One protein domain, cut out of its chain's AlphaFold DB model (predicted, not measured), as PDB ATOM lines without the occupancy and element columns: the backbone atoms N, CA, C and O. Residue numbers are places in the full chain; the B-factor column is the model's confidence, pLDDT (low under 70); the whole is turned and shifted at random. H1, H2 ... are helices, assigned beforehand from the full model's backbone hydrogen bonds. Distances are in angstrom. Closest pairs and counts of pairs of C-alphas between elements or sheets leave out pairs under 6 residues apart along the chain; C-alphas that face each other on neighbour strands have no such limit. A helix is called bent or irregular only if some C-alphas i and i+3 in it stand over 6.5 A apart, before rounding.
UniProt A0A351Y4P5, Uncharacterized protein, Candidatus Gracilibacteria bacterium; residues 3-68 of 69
ATOM      1  N   ASP A   3     -26.343   1.608 -34.729       86.94
ATOM      2  CA  ASP A   3     -25.284   2.421 -35.343       86.94
ATOM      3  C   ASP A   3     -24.981   2.034 -36.798       86.94
ATOM      4  O   ASP A   3     -24.478   2.847 -37.568       86.94
ATOM      5  N   SER A   4     -25.337   0.805 -37.195       87.25
ATOM      6  CA  SER A   4     -25.210   0.331 -38.572       87.25
ATOM      7  C   SER A   4     -26.022   1.186 -39.550       87.25
ATOM      8  O   SER A   4     -25.578   1.379 -40.675       87.25
ATOM      9  N   LEU A   5     -27.140   1.779 -39.111       86.81
ATOM     10  CA  LEU A   5     -27.967   2.674 -39.931       86.81
ATOM     11  C   LEU A   5     -27.223   3.940 -40.390       86.81
ATOM     12  O   LEU A   5     -27.641   4.561 -41.360       86.81
ATOM     13  N   PHE A   6     -26.129   4.324 -39.725       85.38
ATOM     14  CA  PHE A   6     -25.357   5.523 -40.074       85.38
ATOM     15  C   PHE A   6     -24.171   5.253 -41.006       85.38
ATOM     16  O   PHE A   6     -23.526   6.201 -41.449       85.38
ATOM     17  N   VAL A   7     -23.851   3.984 -41.273       88.50
ATOM     18  CA  VAL A   7     -22.684   3.593 -42.087       88.50
ATOM     19  C   VAL A   7     -23.055   2.825 -43.353       88.50
ATOM     20  O   VAL A   7     -22.227   2.738 -44.256       88.50
ATOM     21  N   ILE A   8     -24.269   2.274 -43.428       87.44
ATOM     22  CA  ILE A   8     -24.780   1.606 -44.631       87.44
ATOM     23  C   ILE A   8     -25.327   2.625 -45.629       87.44
ATOM     24  O   ILE A   8     -25.880   3.659 -45.249       87.44
ATOM     25  N   THR A   9     -25.190   2.323 -46.917       88.75
ATOM     26  CA  THR A   9     -25.850   3.093 -47.970       88.75
ATOM     27  C   THR A   9     -27.307   2.647 -48.100       88.75
ATOM     28  O   THR A   9     -27.678   1.535 -47.722       88.75
ATOM     29  N   SER A  10     -28.179   3.528 -48.589       85.00
ATOM     30  CA  SER A  10     -29.627   3.287 -48.615       85.00
ATOM     31  C   SER A  10     -30.035   2.082 -49.478       85.00
ATOM     32  O   SER A  10     -31.028   1.426 -49.186       85.00
ATOM     33  N   ASP A  11     -29.254   1.759 -50.508       88.19
ATOM     34  CA  ASP A  11     -29.410   0.588 -51.385       88.19
ATOM     35  C   ASP A  11     -29.079  -0.753 -50.702       88.19
ATOM     36  O   ASP A  11     -29.362  -1.819 -51.238       88.19
ATOM     37  N   GLN A  12     -28.514  -0.720 -49.493       91.50
ATOM     38  CA  GLN A  12     -28.148  -1.913 -48.722       91.50
ATOM     39  C   GLN A  12     -29.164  -2.247 -47.620       91.50
ATOM     40  O   GLN A  12     -28.914  -3.120 -46.788       91.50
ATOM     41  N   ILE A  13     -30.298  -1.541 -47.574       93.94
ATOM     42  CA  ILE A  13     -31.293  -1.687 -46.509       93.94
ATOM     43  C   ILE A  13     -32.354  -2.711 -46.914       93.94
ATOM     44  O   ILE A  13     -33.060  -2.526 -47.904       93.94
ATOM     45  N   LEU A  14     -32.509  -3.743 -46.084       95.38
ATOM     46  CA  LEU A  14     -33.665  -4.636 -46.036       95.38
ATOM     47  C   LEU A  14     -34.157  -4.716 -44.589       95.38
ATOM     48  O   LEU A  14     -33.353  -4.650 -43.657       95.38
ATOM     49  N   LEU A  15     -35.471  -4.844 -44.401       95.19
ATOM     50  CA  LEU A  15     -36.106  -4.897 -43.083       95.19
ATOM     51  C   LEU A  15     -36.943  -6.169 -42.945       95.19
ATOM     52  O   LEU A  15     -37.702  -6.521 -43.845       95.19
ATOM     53  N   GLU A  16     -36.838  -6.826 -41.794       94.19
ATOM     54  CA  GLU A  16     -37.556  -8.059 -41.469       94.19
ATOM     55  C   GLU A  16     -37.928  -8.106 -39.984       94.19
ATOM     56  O   GLU A  16     -37.332  -7.404 -39.172       94.19
ATOM     57  N   THR A  17     -38.900  -8.949 -39.620       92.81
ATOM     58  CA  THR A  17     -39.327  -9.134 -38.222       92.81
ATOM     59  C   THR A  17     -38.654 -10.299 -37.508       92.81
ATOM     60  O   THR A  17     -38.733 -10.351 -36.286       92.81
ATOM     61  N   ASP A  18     -38.042 -11.236 -38.237       92.50
ATOM     62  CA  ASP A  18     -37.603 -12.544 -37.713       92.50
ATOM     63  C   ASP A  18     -38.735 -13.327 -37.007       92.50
ATOM     64  O   ASP A  18     -38.531 -14.075 -36.053       92.50
ATOM     65  N   ALA A  19     -39.983 -13.143 -37.458       94.00
ATOM     66  CA  ALA A  19     -41.124 -13.874 -36.916       94.00
ATOM     67  C   ALA A  19     -40.955 -15.398 -37.112       94.00
ATOM     68  O   ALA A  19     -40.582 -15.837 -38.201       94.00
ATOM     69  N   PRO A  20     -41.282 -16.227 -36.098       94.19
ATOM     70  CA  PRO A  20     -42.061 -15.909 -34.892       94.19
ATOM     71  C   PRO A  20     -41.254 -15.372 -33.691       94.19
ATOM     72  O   PRO A  20     -41.806 -15.232 -32.596       94.19
ATOM     73  N   TYR A  21     -39.969 -15.075 -33.867       92.81
ATOM     74  CA  TYR A  21     -39.049 -14.628 -32.822       92.81
ATOM     75  C   TYR A  21     -38.895 -13.098 -32.794       92.81
ATOM     76  O   TYR A  21     -39.477 -12.380 -33.598       92.81
ATOM     77  N   LEU A  22     -38.124 -12.587 -31.827       91.81
ATOM     78  CA  LEU A  22     -37.698 -11.179 -31.734       91.81
ATOM     79  C   LEU A  22     -38.816 -10.124 -31.821       91.81
ATOM     80  O   LEU A  22     -38.686  -9.100 -32.489       91.81
ATOM     81  N   THR A  23     -39.892 -10.331 -31.064       94.31
ATOM     82  CA  THR A  23     -41.012  -9.389 -30.966       94.31
ATOM     83  C   THR A  23     -40.547  -7.952 -30.668       94.31
ATOM     84  O   THR A  23     -39.743  -7.754 -29.742       94.31
ATOM     85  N   PRO A  24     -41.047  -6.940 -31.413       92.75
ATOM     86  CA  PRO A  24     -40.725  -5.538 -31.176       92.75
ATOM     87  C   PRO A  24     -40.927  -5.130 -29.717       92.75
ATOM     88  O   PRO A  24     -41.845  -5.593 -29.045       92.75
ATOM     89  N   GLN A  25     -40.084  -4.218 -29.225       93.19
ATOM     90  CA  GLN A  25     -40.088  -3.802 -27.814       93.19
ATOM     91  C   GLN A  25     -41.460  -3.309 -27.333       93.19
ATOM     92  O   GLN A  25     -41.828  -3.566 -26.193       93.19
ATOM     93  N   VAL A  26     -42.209  -2.632 -28.210       92.69
ATOM     94  CA  VAL A  26     -43.530  -2.051 -27.914       92.69
ATOM     95  C   VAL A  26     -44.617  -3.092 -27.624       92.69
ATOM     96  O   VAL A  26     -45.574  -2.774 -26.930       92.69
ATOM     97  N   ILE A  27     -44.453  -4.326 -28.111       93.56
ATOM     98  CA  ILE A  27     -45.394  -5.451 -27.947       93.56
ATOM     99  C   ILE A  27     -44.679  -6.696 -27.387       93.56
ATOM    100  O   ILE A  27     -45.048  -7.841 -27.643       93.56
ATOM    101  N   ARG A  28     -43.589  -6.483 -26.638       93.12
ATOM    102  CA  ARG A  28     -42.758  -7.563 -26.096       93.12
ATOM    103  C   ARG A  28     -43.571  -8.465 -25.162       93.12
ATOM    104  O   ARG A  28     -44.282  -7.983 -24.290       93.12
ATOM    105  N   GLY A  29     -43.362  -9.775 -25.287       91.81
ATOM    106  CA  GLY A  29     -44.053 -10.800 -24.491       91.81
ATOM    107  C   GLY A  29     -45.094 -11.588 -25.289       91.81
ATOM    108  O   GLY A  29     -45.519 -12.645 -24.837       91.81
ATOM    109  N   GLU A  30     -45.432 -11.120 -26.490       92.25
ATOM    110  CA  GLU A  30     -46.272 -11.825 -27.461       92.25
ATOM    111  C   GLU A  30     -45.419 -12.528 -28.528       92.25
ATOM    112  O   GLU A  30     -44.243 -12.199 -28.713       92.25
ATOM    113  N   THR A  31     -46.001 -13.493 -29.247       94.00
ATOM    114  CA  THR A  31     -45.370 -14.102 -30.429       94.00
ATOM    115  C   THR A  31     -45.237 -13.062 -31.535       94.00
ATOM    116  O   THR A  31     -46.166 -12.293 -31.784       94.00
ATOM    117  N   ASN A  32     -44.097 -13.037 -32.223       96.44
ATOM    118  CA  ASN A  32     -43.926 -12.090 -33.312       96.44
ATOM    119  C   ASN A  32     -44.656 -12.553 -34.580       96.44
ATOM    120  O   ASN A  32     -44.755 -13.746 -34.865       96.44
ATOM    121  N   HIS A  33     -45.115 -11.596 -35.379       96.44
ATOM    122  CA  HIS A  33     -45.820 -11.833 -36.630       96.44
ATOM    123  C   HIS A  33     -45.202 -10.998 -37.759       96.44
ATOM    124  O   HIS A  33     -44.736  -9.889 -37.503       96.44
ATOM    125  N   PRO A  34     -45.227 -11.465 -39.023       96.00
ATOM    126  CA  PRO A  34     -44.735 -10.683 -40.164       96.00
ATOM    127  C   PRO A  34     -45.378  -9.294 -40.278       96.00
ATOM    128  O   PRO A  34     -44.705  -8.328 -40.618       96.00
ATOM    129  N   ALA A  35     -46.658  -9.168 -39.909       95.62
ATOM    130  CA  ALA A  35     -47.376  -7.893 -39.905       95.62
ATOM    131  C   ALA A  35     -46.769  -6.843 -38.950       95.62
ATOM    132  O   ALA A  35     -46.933  -5.645 -39.164       95.62
ATOM    133  N   ASN A  36     -46.002  -7.267 -37.940       96.31
ATOM    134  CA  ASN A  36     -45.345  -6.364 -36.995       96.31
ATOM    135  C   ASN A  36     -44.148  -5.616 -37.608       96.31
ATOM    136  O   ASN A  36     -43.521  -4.813 -36.916       96.31
ATOM    137  N   VAL A  37     -43.830  -5.845 -38.891       95.88
ATOM    138  CA  VAL A  37     -42.749  -5.141 -39.597       95.88
ATOM    139  C   VAL A  37     -42.967  -3.629 -39.591       95.88
ATOM    140  O   VAL A  37     -41.992  -2.886 -39.535       95.88
ATOM    141  N   GLN A  38     -44.221  -3.167 -39.528       95.75
ATOM    142  CA  GLN A  38     -44.562  -1.745 -39.425       95.75
ATOM    143  C   GLN A  38     -43.813  -1.035 -38.281       95.75
ATOM    144  O   GLN A  38     -43.284   0.052 -38.481       95.75
ATOM    145  N   TYR A  39     -43.646  -1.692 -37.125       96.12
ATOM    146  CA  TYR A  39     -42.930  -1.115 -35.982       96.12
ATOM    147  C   TYR A  39     -41.437  -0.918 -36.261       96.12
ATOM    148  O   TYR A  39     -40.793  -0.067 -35.654       96.12
ATOM    149  N   ILE A  40     -40.870  -1.719 -37.165       95.38
ATOM    150  CA  ILE A  40     -39.471  -1.617 -37.576       95.38
ATOM    151  C   ILE A  40     -39.312  -0.455 -38.552       95.38
ATOM    152  O   ILE A  40     -38.394   0.342 -38.380       95.38
ATOM    153  N   TYR A  41     -40.231  -0.305 -39.509       96.50
ATOM    154  CA  TYR A  41     -40.264   0.856 -40.405       96.50
ATOM    155  C   TYR A  41     -40.382   2.163 -39.615       96.50
ATOM    156  O   TYR A  41     -39.513   3.024 -39.741       96.50
ATOM    157  N   GLU A  42     -41.378   2.270 -38.730       95.62
ATOM    158  CA  GLU A  42     -41.593   3.436 -37.855       95.62
ATOM    159  C   GLU A  42     -40.380   3.756 -36.974       95.62
ATOM    160  O   GLU A  42     -40.124   4.915 -36.640       95.62
ATOM    161  N   TYR A  43     -39.629   2.733 -36.572       94.12
ATOM    162  CA  TYR A  43     -38.418   2.907 -35.787       94.12
ATOM    163  C   TYR A  43     -37.246   3.409 -36.639       94.12
ATOM    164  O   TYR A  43     -36.527   4.314 -36.223       94.12
ATOM    165  N   VAL A  44     -37.044   2.846 -37.832       93.81
ATOM    166  CA  VAL A  44     -35.900   3.153 -38.706       93.81
ATOM    167  C   VAL A  44     -35.986   4.565 -39.293       93.81
ATOM    168  O   VAL A  44     -34.972   5.268 -39.318       93.81
ATOM    169  N   VAL A  45     -37.179   5.031 -39.677       94.38
ATOM    170  CA  VAL A  45     -37.384   6.402 -40.198       94.38
ATOM    171  C   VAL A  45     -37.067   7.502 -39.179       94.38
ATOM    172  O   VAL A  45     -36.878   8.650 -39.545       94.38
ATOM    173  N   GLN A  46     -36.941   7.183 -37.888       92.62
ATOM    174  CA  GLN A  46     -36.479   8.161 -36.890       92.62
ATOM    175  C   GLN A  46     -34.989   8.498 -37.049       92.62
ATOM    176  O   GLN A  46     -34.523   9.519 -36.544       92.62
ATOM    177  N   PHE A  47     -34.233   7.633 -37.730       92.12
ATOM    178  CA  PHE A  47     -32.793   7.775 -37.956       92.12
ATOM    179  C   PHE A  47     -32.469   8.163 -39.394       92.12
ATOM    180  O   PHE A  47     -31.457   8.820 -39.649       92.12
ATOM    181  N   LEU A  48     -33.326   7.766 -40.331       88.00
ATOM    182  CA  LEU A  48     -33.216   8.121 -41.734       88.00
ATOM    183  C   LEU A  48     -34.016   9.404 -41.986       88.00
ATOM    184  O   LEU A  48     -35.118   9.560 -41.488       88.00
ATOM    185  N   LYS A  49     -33.481  10.354 -42.755       89.19
ATOM    186  CA  LYS A  49     -34.200  11.597 -43.099       89.19
ATOM    187  C   LYS A  49     -35.227  11.353 -44.218       89.19
ATOM    188  O   LYS A  49     -35.121  11.978 -45.268       89.19
ATOM    189  N   MET A  50     -36.138  10.409 -44.006       92.62
ATOM    190  CA  MET A  50     -37.166   9.965 -44.954       92.62
ATOM    191  C   MET A  50     -38.434   9.549 -44.202       92.62
ATOM    192  O   MET A  50     -38.362   9.265 -43.003       92.62
ATOM    193  N   ASP A  51     -39.571   9.507 -44.887       96.75
ATOM    194  CA  ASP A  51     -40.816   8.963 -44.333       96.75
ATOM    195  C   ASP A  51     -40.958   7.440 -44.559       96.75
ATOM    196  O   ASP A  51     -40.064   6.767 -45.089       96.75
ATOM    197  N   VAL A  52     -42.052   6.857 -44.052       96.81
ATOM    198  CA  VAL A  52     -42.290   5.404 -44.117       96.81
ATOM    199  C   VAL A  52     -42.572   4.968 -45.550       96.81
ATOM    200  O   VAL A  52     -42.116   3.897 -45.959       96.81
ATOM    201  N   GLU A  53     -43.293   5.780 -46.318       96.88
ATOM    202  CA  GLU A  53     -43.589   5.529 -47.722       96.88
ATOM    203  C   GLU A  53     -42.310   5.504 -48.576       96.88
ATOM    204  O   GLU A  53     -42.098   4.556 -49.337       96.88
ATOM    205  N   GLU A  54     -41.424   6.485 -48.409       96.25
ATOM    206  CA  GLU A  54     -40.116   6.560 -49.065       96.25
ATOM    207  C   GLU A  54     -39.243   5.348 -48.715       96.25
ATOM    208  O   GLU A  54     -38.662   4.718 -49.607       96.25
ATOM    209  N   LEU A  55     -39.185   4.979 -47.430       96.06
ATOM    210  CA  LEU A  55     -38.440   3.803 -46.979       96.06
ATOM    211  C   LEU A  55     -39.025   2.501 -47.548       96.06
ATOM    212  O   LEU A  55     -38.269   1.611 -47.930       96.06
ATOM    213  N   SER A  56     -40.351   2.387 -47.637       96.75
ATOM    214  CA  SER A  56     -41.034   1.227 -48.224       96.75
ATOM    215  C   SER A  56     -40.659   1.031 -49.690       96.75
ATOM    216  O   SER A  56     -40.234  -0.058 -50.080       96.75
ATOM    217  N   LEU A  57     -40.709   2.104 -50.486       97.12
ATOM    218  CA  LEU A  57     -40.316   2.063 -51.898       97.12
ATOM    219  C   LEU A  57     -38.834   1.711 -52.072       97.12
ATOM    220  O   LEU A  57     -38.477   0.942 -52.967       97.12
ATOM    221  N   LEU A  58     -37.969   2.254 -51.212       96.31
ATOM    222  CA  LEU A  58     -36.543   1.941 -51.206       96.31
ATOM    223  C   LEU A  58     -36.292   0.460 -50.888       96.31
ATOM    224  O   LEU A  58     -35.557  -0.202 -51.617       96.31
ATOM    225  N   VAL A  59     -36.909  -0.071 -49.830       96.94
ATOM    226  CA  VAL A  59     -36.739  -1.475 -49.431       96.94
ATOM    227  C   VAL A  59     -37.305  -2.419 -50.493       96.94
ATOM    228  O   VAL A  59     -36.665  -3.421 -50.803       96.94
ATOM    229  N   GLU A  60     -38.449  -2.097 -51.105       97.19
ATOM    230  CA  GLU A  60     -39.009  -2.881 -52.214       97.19
ATOM    231  C   GLU A  60     -38.056  -2.913 -53.416       97.19
ATOM    232  O   GLU A  60     -37.828  -3.975 -54.003       97.19
ATOM    233  N   LYS A  61     -37.470  -1.764 -53.770       97.44
ATOM    234  CA  LYS A  61     -36.464  -1.679 -54.830       97.44
ATOM    235  C   LYS A  61     -35.254  -2.564 -54.508       97.44
ATOM    236  O   LYS A  61     -34.884  -3.394 -55.335       97.44
ATOM    237  N   ASN A  62     -34.680  -2.429 -53.314       96.94
ATOM    238  CA  ASN A  62     -33.514  -3.211 -52.893       96.94
ATOM    239  C   ASN A  62     -33.826  -4.716 -52.887       96.94
ATOM    240  O   ASN A  62     -33.013  -5.530 -53.321       96.94
ATOM    241  N   PHE A  63     -35.025  -5.097 -52.439       97.06
ATOM    242  CA  PHE A  63     -35.487  -6.482 -52.452       97.06
ATOM    243  C   PHE A  63     -35.527  -7.046 -53.877       97.06
ATOM    244  O   PHE A  63     -34.983  -8.121 -54.129       97.06
ATOM    245  N   LYS A  64     -36.108  -6.312 -54.832       96.88
ATOM    246  CA  LYS A  64     -36.145  -6.730 -56.244       96.88
ATOM    247  C   LYS A  64     -34.749  -6.903 -56.836       96.88
ATOM    248  O   LYS A  64     -34.495  -7.899 -57.507       96.88
ATOM    249  N   GLU A  65     -33.832  -5.987 -56.532       95.94
ATOM    250  CA  GLU A  65     -32.443  -6.064 -56.999       95.94
ATOM    251  C   GLU A  65     -31.696  -7.278 -56.421       95.94
ATOM    252  O   GLU A  65     -31.006  -7.981 -57.160       95.94
ATOM    253  N   VAL A  66     -31.863  -7.567 -55.125       95.88
ATOM    254  CA  VAL A  66     -31.189  -8.690 -54.448       95.88
ATOM    255  C   VAL A  66     -31.753 -10.047 -54.876       95.88
ATOM    256  O   VAL A  66     -30.989 -10.992 -55.071       95.88
ATOM    257  N   TYR A  67     -33.075 -10.159 -55.019       95.75
ATOM    258  CA  TYR A  67     -33.750 -11.430 -55.308       95.75
ATOM    259  C   TYR A  67     -34.067 -11.648 -56.797       95.75
ATOM    260  O   TYR A  67     -34.545 -12.724 -57.157       95.75
ATOM    261  N   GLY A  68     -33.769 -10.677 -57.666       93.69
ATOM    262  CA  GLY A  68     -33.954 -10.780 -59.116       93.69
ATOM    263  C   GLY A  68     -35.422 -10.819 -59.554       93.69
ATOM    264  O   GLY A  68     -35.765 -11.614 -60.433       93.69
TER     265      GLY A  68
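What this domain is: This is residues 3 to 68 of the 69 residues of an uncharacterized protein of Candidatus Gracilibacteria bacterium (UniProt A0A351Y4P5). Two helices, the long H3 and the shorter H2, make a wide V, with H2 meeting the beginning of H3 by its later residues. A long stretch without a named element crosses the open side of the V with residues 11 to 18, then loops out beyond the far end of H2 and folds back into its beginning; the short H1 lies to one side. The printed part has 66 residues and three named helices, in the order H1, H2, H3, and no named strand. Its class is all helix, though under half of the residues, 31 of 66, are in named elements. The whole is compact, with a radius of gyration of the C-alphas of 12.5 A and spans of 33 by 27 by 21 A.

How they stand to each other: Look first at H3, residues 52 to 67, the longest helix. It touches H2, residues 34 to 44, with residues 52 to 56 alone; the closest C-alphas, those of Tyr 41 and Val 52, are 6.2 A apart. The two helices run opposite ways at a steep tilt of 64 degrees. H1, residues 3 to 6, is apart from H3, and only just apart from H2, with the closest C-alphas at 8.0 A. In H3 every O i to N i+4 pair is within hydrogen-bond range, in H2 4 of 7 are, and H1 is too short for such a pair.

Where its parts are: Find C-alpha 52 at (-42.290, 5.404, -44.117); from there H3 runs 21.9 A to C-alpha 67 at (-33.750, -11.430, -55.308). H2 runs 16.5 A from C-alpha 34 at (-44.735, -10.683, -40.164) to C-alpha 44; it is irregular, but only just, with C-alphas 35 and 38 6.8 A apart. H1 measures 5.7 A from C-alpha 3 to C-alpha 6.

The domain as a whole: The C-alphas farthest apart, those of Gly 29 and Gly 68, are 36.1 A apart. The printed part has no cut. The link from H1 to H2, 27 residues, is long; that from H2 to H3, 7 residues, is short. The mean pLDDT of the printed part is 93.6, and no printed residue is under 70.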